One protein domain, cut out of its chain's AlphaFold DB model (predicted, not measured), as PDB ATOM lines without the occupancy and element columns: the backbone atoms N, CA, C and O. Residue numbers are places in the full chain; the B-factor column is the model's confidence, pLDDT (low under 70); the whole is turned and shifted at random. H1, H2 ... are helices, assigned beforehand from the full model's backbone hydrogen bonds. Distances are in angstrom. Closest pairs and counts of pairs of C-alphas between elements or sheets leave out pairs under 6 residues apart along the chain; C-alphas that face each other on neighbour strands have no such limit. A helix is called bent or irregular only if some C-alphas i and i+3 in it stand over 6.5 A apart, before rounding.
ATOM      1  N   PHE A 271     -14.237  22.599  10.447       90.44
ATOM      2  CA  PHE A 271     -13.677  23.609   9.547       90.44
ATOM      3  C   PHE A 271     -13.752  23.178   8.072       90.44
ATOM      4  O   PHE A 271     -13.960  24.022   7.211       90.44
ATOM      5  N   ILE A 272     -13.657  21.876   7.766       93.94
ATOM      6  CA  ILE A 272     -13.824  21.372   6.394       93.94
ATOM      7  C   ILE A 272     -15.281  21.488   5.952       93.94
ATOM      8  O   ILE A 272     -15.526  21.962   4.847       93.94
ATOM      9  N   LYS A 273     -16.246  21.146   6.817       94.19
ATOM     10  CA  LYS A 273     -17.678  21.368   6.544       94.19
ATOM     11  C   LYS A 273     -17.959  22.829   6.206       94.19
ATOM     12  O   LYS A 273     -18.576  23.106   5.192       94.19
ATOM     13  N   GLN A 274     -17.405  23.755   6.986       89.56
ATOM     14  CA  GLN A 274     -17.546  25.189   6.728       89.56
ATOM     15  C   GLN A 274     -16.948  25.611   5.377       89.56
ATOM     16  O   GLN A 274     -17.541  26.430   4.683       89.56
ATOM     17  N   LEU A 275     -15.800  25.049   4.977       90.56
ATOM     18  CA  LEU A 275     -15.198  25.323   3.667       90.56
ATOM     19  C   LEU A 275     -16.002  24.718   2.503       90.56
ATOM     20  O   LEU A 275     -16.062  25.319   1.431       90.56
ATOM     21  N   LEU A 276     -16.619  23.550   2.707       90.56
ATOM     22  CA  LEU A 276     -17.537  22.931   1.746       90.56
ATOM     23  C   LEU A 276     -18.811  23.773   1.582       90.56
ATOM     24  O   LEU A 276     -19.234  24.017   0.454       90.56
ATOM     25  N   ASP A 277     -19.379  24.258   2.689       84.94
ATOM     26  CA  ASP A 277     -20.617  25.048   2.709       84.94
ATOM     27  C   ASP A 277     -20.481  26.359   1.923       84.94
ATOM     28  O   ASP A 277     -21.408  26.764   1.220       84.94
ATOM     29  N   ILE A 278     -19.315  27.011   2.000       80.56
ATOM     30  CA  ILE A 278     -19.034  28.242   1.241       80.56
ATOM     31  C   ILE A 278     -18.496  27.973  -0.173       80.56
ATOM     32  O   ILE A 278     -18.234  28.917  -0.914       80.56
ATOM     33  N   GLY A 279     -18.313  26.705  -0.554       82.25
ATOM     34  CA  GLY A 279     -17.835  26.305  -1.879       82.25
ATOM     35  C   GLY A 279     -16.340  26.526  -2.144       82.25
ATOM     36  O   GLY A 279     -15.913  26.359  -3.285       82.25
ATOM     37  N   GLU A 280     -15.545  26.858  -1.122       85.06
ATOM     38  CA  GLU A 280     -14.085  27.050  -1.227       85.06
ATOM     39  C   GLU A 280     -13.373  25.738  -1.591       85.06
ATOM     40  O   GLU A 280     -12.400  25.712  -2.345       85.06
ATOM     41  N   VAL A 281     -13.879  24.611  -1.086       91.12
ATOM     42  CA  VAL A 281     -13.415  23.271  -1.462       91.12
ATOM     43  C   VAL A 281     -14.591  22.401  -1.893       91.12
ATOM     44  O   VAL A 281     -15.743  22.668  -1.570       91.12
ATOM     45  N   LYS A 282     -14.296  21.334  -2.638       92.25
ATOM     46  CA  LYS A 282     -15.270  20.307  -3.039       92.25
ATOM     47  C   LYS A 282     -14.959  18.996  -2.329       92.25
ATOM     48  O   LYS A 282     -13.796  18.742  -2.018       92.25
ATOM     49  N   SER A 283     -15.975  18.158  -2.131       91.81
ATOM     50  CA  SER A 283     -15.788  16.803  -1.601       91.81
ATOM     51  C   SER A 283     -14.779  16.021  -2.456       91.81
ATOM     52  O   SER A 283     -14.749  16.164  -3.683       91.81
ATOM     53  N   GLY A 284     -13.893  15.269  -1.804       89.19
ATOM     54  CA  GLY A 284     -12.770  14.556  -2.418       89.19
ATOM     55  C   GLY A 284     -11.624  15.444  -2.921       89.19
ATOM     56  O   GLY A 284     -10.707  14.951  -3.578       89.19
ATOM     57  N   SER A 285     -11.648  16.755  -2.657       91.62
ATOM     58  CA  SER A 285     -10.573  17.661  -3.067       91.62
ATOM     59  C   SER A 285      -9.285  17.408  -2.285       91.62
ATOM     60  O   SER A 285      -9.289  17.379  -1.055       91.62
ATOM     61  N   LYS A 286      -8.143  17.375  -2.984       90.50
ATOM     62  CA  LYS A 286      -6.806  17.318  -2.367       90.50
ATOM     63  C   LYS A 286      -6.558  18.473  -1.383       90.50
ATOM     64  O   LYS A 286      -5.798  18.325  -0.429       90.50
ATOM     65  N   TYR A 287      -7.222  19.618  -1.567       92.12
ATOM     66  CA  TYR A 287      -7.104  20.747  -0.640       92.12
ATOM     67  C   TYR A 287      -7.609  20.419   0.772       92.12
ATOM     68  O   TYR A 287      -7.104  20.992   1.734       92.12
ATOM     69  N   ILE A 288      -8.529  19.458   0.928       93.44
ATOM     70  CA  ILE A 288      -9.002  18.989   2.240       93.44
ATOM     71  C   ILE A 288      -7.851  18.352   3.028       93.44
ATOM     72  O   ILE A 288      -7.640  18.678   4.201       93.44
ATOM     73  N   GLU A 289      -7.058  17.502   2.372       91.44
ATOM     74  CA  GLU A 289      -5.854  16.905   2.956       91.44
ATOM     75  C   GLU A 289      -4.803  17.976   3.267       91.44
ATOM     76  O   GLU A 289      -4.256  18.011   4.369       91.44
ATOM     77  N   GLU A 290      -4.546  18.889   2.322       91.75
ATOM     78  CA  GLU A 290      -3.537  19.939   2.485       91.75
ATOM     79  C   GLU A 290      -3.874  20.908   3.630       91.75
ATOM     80  O   GLU A 290      -2.993  21.260   4.422       91.75
ATOM     81  N   TYR A 291      -5.131  21.338   3.751       92.50
ATOM     82  CA  TYR A 291      -5.575  22.230   4.822       92.50
ATOM     83  C   TYR A 291      -5.598  21.523   6.174       92.50
ATOM     84  O   TYR A 291      -5.101  22.084   7.154       92.50
ATOM     85  N   THR A 292      -6.061  20.269   6.225       92.38
ATOM     86  CA  THR A 292      -5.984  19.462   7.452       92.38
ATOM     87  C   THR A 292      -4.533  19.287   7.898       92.38
ATOM     88  O   THR A 292      -4.216  19.502   9.069       92.38
ATOM     89  N   ALA A 293      -3.617  18.985   6.976       90.56
ATOM     90  CA  ALA A 293      -2.200  18.860   7.296       90.56
ATOM     91  C   ALA A 293      -1.610  20.175   7.835       90.56
ATOM     92  O   ALA A 293      -0.901  20.166   8.840       90.56
ATOM     93  N   LYS A 294      -1.926  21.326   7.225       90.62
ATOM     94  CA  LYS A 294      -1.473  22.644   7.716       90.62
ATOM     95  C   LYS A 294      -2.007  22.958   9.119       90.62
ATOM     96  O   LYS A 294      -1.239  23.430   9.962       90.62
ATOM     97  N   MET A 295      -3.283  22.670   9.382       90.69
ATOM     98  CA  MET A 295      -3.892  22.836  10.704       90.69
ATOM     99  C   MET A 295      -3.179  21.968  11.746       90.69
ATOM    100  O   MET A 295      -2.688  22.493  12.745       90.69
ATOM    101  N   LEU A 296      -3.053  20.661  11.493       90.50
ATOM    102  CA  LEU A 296      -2.393  19.726  12.408       90.50
ATOM    103  C   LEU A 296      -0.930  20.107  12.653       90.50
ATOM    104  O   LEU A 296      -0.474  20.079  13.792       90.50
ATOM    105  N   LYS A 297      -0.202  20.531  11.612       90.38
ATOM    106  CA  LYS A 297       1.174  21.031  11.751       90.38
ATOM    107  C   LYS A 297       1.249  22.203  12.727       90.38
ATOM    108  O   LYS A 297       2.113  22.209  13.598       90.38
ATOM    109  N   THR A 298       0.332  23.157  12.591       89.12
ATOM    110  CA  THR A 298       0.271  24.354  13.438       89.12
ATOM    111  C   THR A 298      -0.058  23.993  14.884       89.12
ATOM    112  O   THR A 298       0.657  24.409  15.789       89.12
ATOM    113  N   LEU A 299      -1.080  23.160  15.111       89.31
ATOM    114  CA  LEU A 299      -1.463  22.708  16.453       89.31
ATOM    115  C   LEU A 299      -0.335  21.937  17.144       89.31
ATOM    116  O   LEU A 299      -0.046  22.175  18.314       89.31
ATOM    117  N   ASN A 300       0.340  21.062  16.402       90.38
ATOM    118  CA  ASN A 300       1.459  20.293  16.919       90.38
ATOM    119  C   ASN A 300       2.667  21.181  17.263       90.38
ATOM    120  O   ASN A 300       3.325  20.949  18.274       90.38
ATOM    121  N   HIS A 301       2.961  22.202  16.447       89.56
ATOM    122  CA  HIS A 301       3.985  23.200  16.776       89.56
ATOM    123  C   HIS A 301       3.602  24.015  18.007       89.56
ATOM    124  O   HIS A 301       4.453  24.211  18.863       89.56
ATOM    125  N   PHE A 302       2.339  24.417  18.145       90.38
ATOM    126  CA  PHE A 302       1.875  25.159  19.319       90.38
ATOM    127  C   PHE A 302       1.985  24.336  20.601       90.38
ATOM    128  O   PHE A 302       2.498  24.852  21.588       90.38
ATOM    129  N   SER A 303       1.558  23.067  20.580       89.56
ATOM    130  CA  SER A 303       1.726  22.171  21.734       89.56
ATOM    131  C   SER A 303       3.199  22.050  22.089       89.56
ATOM    132  O   SER A 303       3.579  22.368  23.204       89.56
ATOM    133  N   TYR A 304       4.047  21.723  21.110       90.56
ATOM    134  CA  TYR A 304       5.488  21.607  21.315       90.56
ATOM    135  C   TYR A 304       6.112  22.882  21.902       90.56
ATOM    136  O   TYR A 304       6.934  22.798  22.809       90.56
ATOM    137  N   TRP A 305       5.728  24.064  21.414       92.50
ATOM    138  CA  TRP A 305       6.264  25.319  21.933       92.50
ATOM    139  C   TRP A 305       5.833  25.615  23.367       92.50
ATOM    140  O   TRP A 305       6.632  26.156  24.124       92.50
ATOM    141  N   VAL A 306       4.612  25.241  23.749       91.06
ATOM    142  CA  VAL A 306       4.134  25.375  25.131       91.06
ATOM    143  C   VAL A 306       4.784  24.328  26.036       91.06
ATOM    144  O   VAL A 306       5.301  24.680  27.092       91.06
ATOM    145  N   ASP A 307       4.810  23.064  25.609       90.31
ATOM    146  CA  ASP A 307       5.320  21.929  26.387       90.31
ATOM    147  C   ASP A 307       6.813  22.097  26.727       90.31
ATOM    148  O   ASP A 307       7.252  21.769  27.829       90.31
ATOM    149  N   GLU A 308       7.590  22.674  25.809       89.12
ATOM    150  CA  GLU A 308       9.017  22.962  25.995       89.12
ATOM    151  C   GLU A 308       9.296  24.375  26.549       89.12
ATOM    152  O   GLU A 308      10.452  24.785  26.645       89.12
ATOM    153  N   ASN A 309       8.261  25.132  26.934       87.00
ATOM    154  CA  ASN A 309       8.360  26.498  27.469       87.00
ATOM    155  C   ASN A 309       9.048  27.512  26.530       87.00
ATOM    156  O   ASN A 309       9.656  28.480  26.990       87.00
ATOM    157  N   PHE A 310       8.949  27.321  25.212       87.50
ATOM    158  CA  PHE A 310       9.386  28.324  24.232       87.50
ATOM    159  C   PHE A 310       8.440  29.528  24.163       87.50
ATOM    160  O   PHE A 310       8.854  30.600  23.726       87.50
ATOM    161  N   VAL A 311       7.183  29.343  24.573       89.75
ATOM    162  CA  VAL A 311       6.153  30.381  24.693       89.75
ATOM    163  C   VAL A 311       5.318  30.127  25.945       89.75
ATOM    164  O   VAL A 311       5.117  28.981  26.354       89.75
ATOM    165  N   LEU A 312       4.791  31.188  26.542       90.25
ATOM    166  CA  LEU A 312       3.840  31.096  27.641       90.25
ATOM    167  C   LEU A 312       2.443  30.731  27.109       90.25
ATOM    168  O   LEU A 312       2.041  31.200  26.039       90.25
ATOM    169  N   PRO A 313       1.629  29.984  27.879       88.69
ATOM    170  CA  PRO A 313       0.240  29.710  27.508       88.69
ATOM    171  C   PRO A 313      -0.573  30.982  27.213       88.69
ATOM    172  O   PRO A 313      -1.364  31.009  26.275       88.69
ATOM    173  N   THR A 314      -0.328  32.063  27.960       92.75
ATOM    174  CA  THR A 314      -0.984  33.363  27.752       92.75
ATOM    175  C   THR A 314      -0.617  34.006  26.417       92.75
ATOM    176  O   THR A 314      -1.487  34.568  25.761       92.75
ATOM    177  N   GLU A 315       0.638  33.881  25.975       91.50
ATOM    178  CA  GLU A 315       1.076  34.387  24.666       91.50
ATOM    179  C   GLU A 315       0.385  33.625  23.532       91.50
ATOM    180  O   GLU A 315      -0.003  34.213  22.520       91.50
ATOM    181  N   MET A 316       0.162  32.322  23.723       90.12
ATOM    182  CA  MET A 316      -0.593  31.513  22.772       90.12
ATOM    183  C   MET A 316      -2.077  31.873  22.726       90.12
ATOM    184  O   MET A 316      -2.671  31.894  21.644       90.12
ATOM    185  N   ASP A 317      -2.688  32.171  23.870       90.69
ATOM    186  CA  ASP A 317      -4.077  32.626  23.917       90.69
ATOM    187  C   ASP A 317      -4.247  34.003  23.271       90.69
ATOM    188  O   ASP A 317      -5.205  34.220  22.526       90.69
ATOM    189  N   ASP A 318      -3.297  34.912  23.482       94.38
ATOM    190  CA  ASP A 318      -3.291  36.222  22.834       94.38
ATOM    191  C   ASP A 318      -3.074  36.100  21.321       94.38
ATOM    192  O   ASP A 318      -3.790  36.736  20.542       94.38
ATOM    193  N   PHE A 319      -2.186  35.203  20.874       92.00
ATOM    194  CA  PHE A 319      -2.025  34.886  19.454       92.00
ATOM    195  C   PHE A 319      -3.331  34.372  18.826       92.00
ATOM    196  O   PHE A 319      -3.705  34.791  17.725       92.00
ATOM    197  N   ARG A 320      -4.054  33.480  19.518       90.88
ATOM    198  CA  ARG A 320      -5.349  32.954  19.052       90.88
ATOM    199  C   ARG A 320      -6.404  34.052  18.957       90.88
ATOM    200  O   ARG A 320      -7.073  34.146  17.929       90.88
ATOM    201  N   LYS A 321      -6.538  34.897  19.985       95.38
ATOM    202  CA  LYS A 321      -7.472  36.039  19.979       95.38
ATOM    203  C   LYS A 321      -7.176  36.992  18.826       95.38
ATOM    204  O   LYS A 321      -8.088  37.323  18.075       95.38
ATOM    205  N   ASN A 322      -5.907  37.354  18.639       96.19
ATOM    206  CA  ASN A 322      -5.479  38.213  17.538       96.19
ATOM    207  C   ASN A 322      -5.774  37.568  16.174       96.19
ATOM    208  O   ASN A 322      -6.283  38.220  15.272       96.19
ATOM    209  N   SER A 323      -5.547  36.257  16.030       92.69
ATOM    210  CA  SER A 323      -5.891  35.530  14.799       92.69
ATOM    211  C   SER A 323      -7.390  35.604  14.485       92.69
ATOM    212  O   SER A 323      -7.763  35.847  13.339       92.69
ATOM    213  N   ILE A 324      -8.252  35.435  15.494       92.94
ATOM    214  CA  ILE A 324      -9.711  35.572  15.346       92.94
ATOM    215  C   ILE A 324     -10.083  37.007  14.958       92.94
ATOM    216  O   ILE A 324     -10.906  37.202  14.069       92.94
ATOM    217  N   GLU A 325      -9.471  38.006  15.592       96.38
ATOM    218  CA  GLU A 325      -9.729  39.417  15.308       96.38
ATOM    219  C   GLU A 325      -9.311  39.810  13.884       96.38
ATOM    220  O   GLU A 325     -10.073  40.478  13.185       96.38
ATOM    221  N   ILE A 326      -8.149  39.340  13.415       95.25
ATOM    222  CA  ILE A 326      -7.698  39.519  12.028       95.25
ATOM    223  C   ILE A 326      -8.750  38.957  11.067       95.25
ATOM    224  O   ILE A 326      -9.219  39.677  10.185       95.25
ATOM    225  N   TRP A 327      -9.191  37.713  11.273       89.88
ATOM    226  CA  TRP A 327     -10.220  37.096  10.431       89.88
ATOM    227  C   TRP A 327     -11.558  37.838  10.477       89.88
ATOM    228  O   TRP A 327     -12.180  38.041   9.435       89.88
ATOM    229  N   ALA A 328     -11.996  38.280  11.658       92.06
ATOM    230  CA  ALA A 328     -13.230  39.045  11.811       92.06
ATOM    231  C   ALA A 328     -13.167  40.388  11.066       92.06
ATOM    232  O   ALA A 328     -14.140  40.791  10.424       92.06
ATOM    233  N   ASN A 329     -12.017  41.066  11.108       93.69
ATOM    234  CA  ASN A 329     -11.799  42.326  10.404       93.69
ATOM    235  C   ASN A 329     -11.774  42.141   8.883       93.69
ATOM    236  O   ASN A 329     -12.428  42.912   8.177       93.69
ATOM    237  N   GLU A 330     -11.090  41.108   8.386       90.19
ATOM    238  CA  GLU A 330     -11.068  40.760   6.960       90.19
ATOM    239  C   GLU A 330     -12.468  40.402   6.449       90.19
ATOM    240  O   GLU A 330     -12.930  40.948   5.444       90.19
ATOM    241  N   PHE A 331     -13.205  39.564   7.188       86.94
ATOM    242  CA  PHE A 331     -14.587  39.216   6.859       86.94
ATOM    243  C   PHE A 331     -15.474  40.466   6.806       86.94
ATOM    244  O   PHE A 331     -16.131  40.734   5.798       86.94
ATOM    245  N   LYS A 332     -15.440  41.298   7.853       89.75
ATOM    246  CA  LYS A 332     -16.217  42.541   7.912       89.75
ATOM    247  C   LYS A 332     -15.850  43.505   6.790       89.75
ATOM    248  O   LYS A 332     -16.711  44.228   6.300       89.75
ATOM    249  N   ALA A 333     -14.582  43.574   6.386       89.50
ATOM    250  CA  ALA A 333     -14.161  44.398   5.259       89.50
ATOM    251  C   ALA A 333     -14.737  43.870   3.937       89.50
ATOM    252  O   ALA A 333     -15.321  44.653   3.182       89.50
ATOM    253  N   LYS A 334     -14.637  42.557   3.704       87.19
ATOM    254  CA  LYS A 334     -15.102  41.873   2.490       87.19
ATOM    255  C   LYS A 334     -16.619  41.976   2.303       87.19
ATOM    256  O   LYS A 334     -17.084  42.325   1.221       87.19
ATOM    257  N   TYR A 335     -17.393  41.768   3.370       87.50
ATOM    258  CA  TYR A 335     -18.861  41.726   3.305       87.50
ATOM    259  C   TYR A 335     -19.559  43.051   3.643       87.50
ATOM    260  O   TYR A 335     -20.776  43.154   3.493       87.50
ATOM    261  N   ARG A 336     -18.814  44.116   3.981       90.06
ATOM    262  CA  ARG A 336     -19.364  45.433   4.369       90.06
ATOM    263  C   ARG A 336     -20.427  45.975   3.415       90.06
ATOM    264  O   ARG A 336     -21.383  46.622   3.837       90.06
ATOM    265  N   ARG A 337     -20.222  45.800   2.107       88.81
ATOM    266  CA  ARG A 337     -21.147  46.299   1.077       88.81
ATOM    267  C   ARG A 337     -22.451  45.502   1.061       88.81
ATOM    268  O   ARG A 337     -23.503  46.106   0.879       88.81
ATOM    269  N   ILE A 338     -22.369  44.187   1.249       89.12
ATOM    270  CA  ILE A 338     -23.525  43.290   1.319       89.12
ATOM    271  C   ILE A 338     -24.335  43.596   2.579       89.12
ATOM    272  O   ILE A 338     -25.536  43.823   2.470       89.12
ATOM    273  N   GLU A 339     -23.678  43.716   3.738       88.00
ATOM    274  CA  GLU A 339     -24.334  44.072   5.008       88.00
ATOM    275  C   GLU A 339     -25.135  45.374   4.884       88.00
ATOM    276  O   GLU A 339     -26.325  45.396   5.182       88.00
ATOM    277  N   ARG A 340     -24.536  46.433   4.322       90.31
ATOM    278  CA  ARG A 340     -25.248  47.703   4.089       90.31
ATOM    279  C   ARG A 340     -26.464  47.551   3.178       90.31
ATOM    280  O   ARG A 340     -27.473  48.206   3.402       90.31
ATOM    281  N   LYS A 341     -26.373  46.732   2.123       90.31
ATOM    282  CA  LYS A 341     -27.497  46.515   1.199       90.31
ATOM    283  C   LYS A 341     -28.662  45.812   1.896       90.31
ATOM    284  O   LYS A 341     -29.805  46.227   1.705       90.31
ATOM    285  N   LEU A 342     -28.363  44.814   2.729       89.12
ATOM    286  CA  LEU A 342     -29.350  44.140   3.577       89.12
ATOM    287  C   LEU A 342     -29.999  45.123   4.561       89.12
ATOM    288  O   LEU A 342     -31.223  45.168   4.655       89.12
ATOM    289  N   GLU A 343     -29.208  45.973   5.223       90.50
ATOM    290  CA  GLU A 343     -29.713  47.023   6.128       90.50
ATOM    291  C   GLU A 343     -30.645  48.019   5.418       90.50
ATOM    292  O   GLU A 343     -31.608  48.503   6.010       90.50
ATOM    293  N   THR A 344     -30.397  48.303   4.135       90.94
ATOM    294  CA  THR A 344     -31.252  49.176   3.308       90.94
ATOM    295  C   THR A 344     -32.462  48.471   2.681       90.94
ATOM    296  O   THR A 344     -33.188  49.094   1.908       90.94
ATOM    297  N   GLY A 345     -32.704  47.197   3.013       88.81
ATOM    298  CA  GLY A 345     -33.912  46.461   2.632       88.81
ATOM    299  C   GLY A 345     -33.787  45.542   1.414       88.81
ATOM    300  O   GLY A 345     -34.811  45.057   0.934       88.81
ATOM    301  N   ALA A 346     -32.577  45.283   0.902       88.88
ATOM    302  CA  ALA A 346     -32.380  44.242  -0.110       88.88
ATOM    303  C   ALA A 346     -32.657  42.851   0.486       88.88
ATOM    304  O   ALA A 346     -32.325  42.597   1.647       88.88
ATOM    305  N   SER A 347     -33.238  41.935  -0.295       88.25
ATOM    306  CA  SER A 347     -33.428  40.557   0.162       88.25
ATOM    307  C   SER A 347     -32.145  39.738  -0.017       88.25
ATOM    308  O   SER A 347     -31.329  40.018  -0.895       88.25
ATOM    309  N   LEU A 348     -31.965  38.696   0.801       82.12
ATOM    310  CA  LEU A 348     -30.802  37.809   0.693       82.12
ATOM    311  C   LEU A 348     -30.718  37.138  -0.691       82.12
ATOM    312  O   LEU A 348     -29.623  36.958  -1.217       82.12
ATOM    313  N   GLY A 349     -31.873  36.817  -1.290       83.12
ATOM    314  CA  GLY A 349     -31.953  36.210  -2.621       83.12
ATOM    315  C   GLY A 349     -31.446  37.134  -3.729       83.12
ATOM    316  O   GLY A 349     -30.778  36.674  -4.648       83.12
ATOM    317  N   ASP A 350     -31.668  38.446  -3.602       84.62
ATOM    318  CA  ASP A 350     -31.194  39.428  -4.590       84.62
ATOM    319  C   ASP A 350     -29.668  39.605  -4.557       84.62
ATOM    320  O   ASP A 350     -29.061  40.028  -5.540       84.62
ATOM    321  N   LEU A 351     -29.038  39.289  -3.422       87.00
ATOM    322  CA  LEU A 351     -27.598  39.444  -3.209       87.00
ATOM    323  C   LEU A 351     -26.817  38.143  -3.408       87.00
ATOM    324  O   LEU A 351     -25.592  38.165  -3.307       87.00
ATOM    325  N   GLU A 352     -27.481  37.024  -3.709       81.88
ATOM    326  CA  GLU A 352     -26.844  35.705  -3.758       81.88
ATOM    327  C   GLU A 352     -25.699  35.642  -4.785       81.88
ATOM    328  O   GLU A 352     -24.627  35.123  -4.475       81.88
ATOM    329  N   SER A 353     -25.878  36.235  -5.973       79.38
ATOM    330  CA  SER A 353     -24.809  36.321  -6.984       79.38
ATOM    331  C   SER A 353     -23.639  37.174  -6.498       79.38
ATOM    332  O   SER A 353     -22.497  36.747  -6.596       79.38
ATOM    333  N   GLU A 354     -23.908  38.345  -5.910       82.81
ATOM    334  CA  GLU A 354     -22.847  39.229  -5.410       82.81
ATOM    335  C   GLU A 354     -22.070  38.599  -4.249       82.81
ATOM    336  O   GLU A 354     -20.869  38.813  -4.129       82.81
ATOM    337  N   ILE A 355     -22.739  37.823  -3.394       81.88
ATOM    338  CA  ILE A 355     -22.104  37.081  -2.300       81.88
ATOM    339  C   ILE A 355     -21.199  35.977  -2.851       81.88
ATOM    340  O   ILE A 355     -20.088  35.811  -2.349       81.88
ATOM    341  N   ARG A 356     -21.648  35.245  -3.879       74.62
ATOM    342  CA  ARG A 356     -20.839  34.208  -4.540       74.62
ATOM    343  C   ARG A 356     -19.627  34.797  -5.256       74.62
ATOM    344  O   ARG A 356     -18.550  34.239  -5.134       74.62
ATOM    345  N   ASP A 357     -19.788  35.942  -5.916       76.69
ATOM    346  CA  ASP A 357     -18.711  36.624  -6.649       76.69
ATOM    347  C   ASP A 357     -17.679  37.304  -5.726       76.69
ATOM    348  O   ASP A 357     -16.638  37.771  -6.191       76.69
ATOM    349  N   LEU A 358     -17.962  37.405  -4.418       72.56
ATOM    350  CA  LEU A 358     -16.978  37.845  -3.429       72.56
ATOM    351  C   LEU A 358     -15.987  36.732  -3.077       72.56
ATOM    352  O   LEU A 358     -14.867  37.064  -2.692       72.56
ATOM    353  N   GLY A 359     -16.397  35.459  -3.133       58.84
ATOM    354  CA  GLY A 359     -15.533  34.291  -2.911       58.84
ATOM    355  C   GLY A 359     -14.455  34.215  -3.970       58.84
ATOM    356  O   GLY A 359     -13.273  34.235  -3.555       58.84
TER     357      GLY A 359
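Overview. This is residues 271 to 359 of the 359 residues of an uncharacterized protein of Roseivirga pacifica (UniProt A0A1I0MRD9). Two long helices, H2 and H3, form an open V, meeting near the end of H2 and the start of H3, and a short helix folds back inward at each far end: H1 near the start of H2, H4 near the kinked end of H3. The middle of this flat frame is empty. The printed part has 89 residues with four named helices, in the order H1, H2, H3, H4, and no named strand; the class is all helix. It is only just loose, close to extended, with a radius of gyration of the C-alphas of 17.8 A and spans of 54 by 33 by 14 A.

Along the chain. H1 is residues 271 to 277, beginning at C-alpha 271 (-13.677, 23.609, 9.547). H2, residues 286 to 307, is 31.5 A long. H3, residues 313 to 343, is 40.7 A long and begins at C-alpha 313 (0.240, 29.710, 27.508). It is irregular, C-alphas 334 and 337 being 7.6 A apart, with a kink of 60 degrees near residue 337. H4, residues 349 to 356, is also irregular, with C-alphas 350 and 353 7.5 A apart; it ends at C-alpha 356 (-20.839, 34.208, -4.540).

Arrangement. H1 and H2 are close but not clearly touching; their closest C-alphas, Ile 272 and Ile 288, are 6.8 A apart. They run opposite ways at a shallow tilt of 26 degrees. H2 and H3 are close but not clearly touching, with the C-alphas of Val 306 and Pro 313 closest at 6.3 A. They run opposite ways at a tilt of 38 degrees, only just steep. H3 touches H4 with residues 335 to 338 alone; the closest C-alphas, Ile 338 and Leu 351, are 7.2 A apart. H1 is apart from H3 and H4, and H2 from H4. Every O i to N i+4 pair is within hydrogen-bond range in H1 and H2, against 25 of 27 in H3 and 2 of 4 in H4.

Size, cuts and confidence. The two C-alphas farthest apart, Glu 308 and Gly 345, are 54.2 A apart. Residues 296 to 301 of H2 and 317 to 333 of H3 stand free. The printed part has no cut and no long link. Its mean pLDDT is 88.8, and residue 359, the chain's last, is the one under 70.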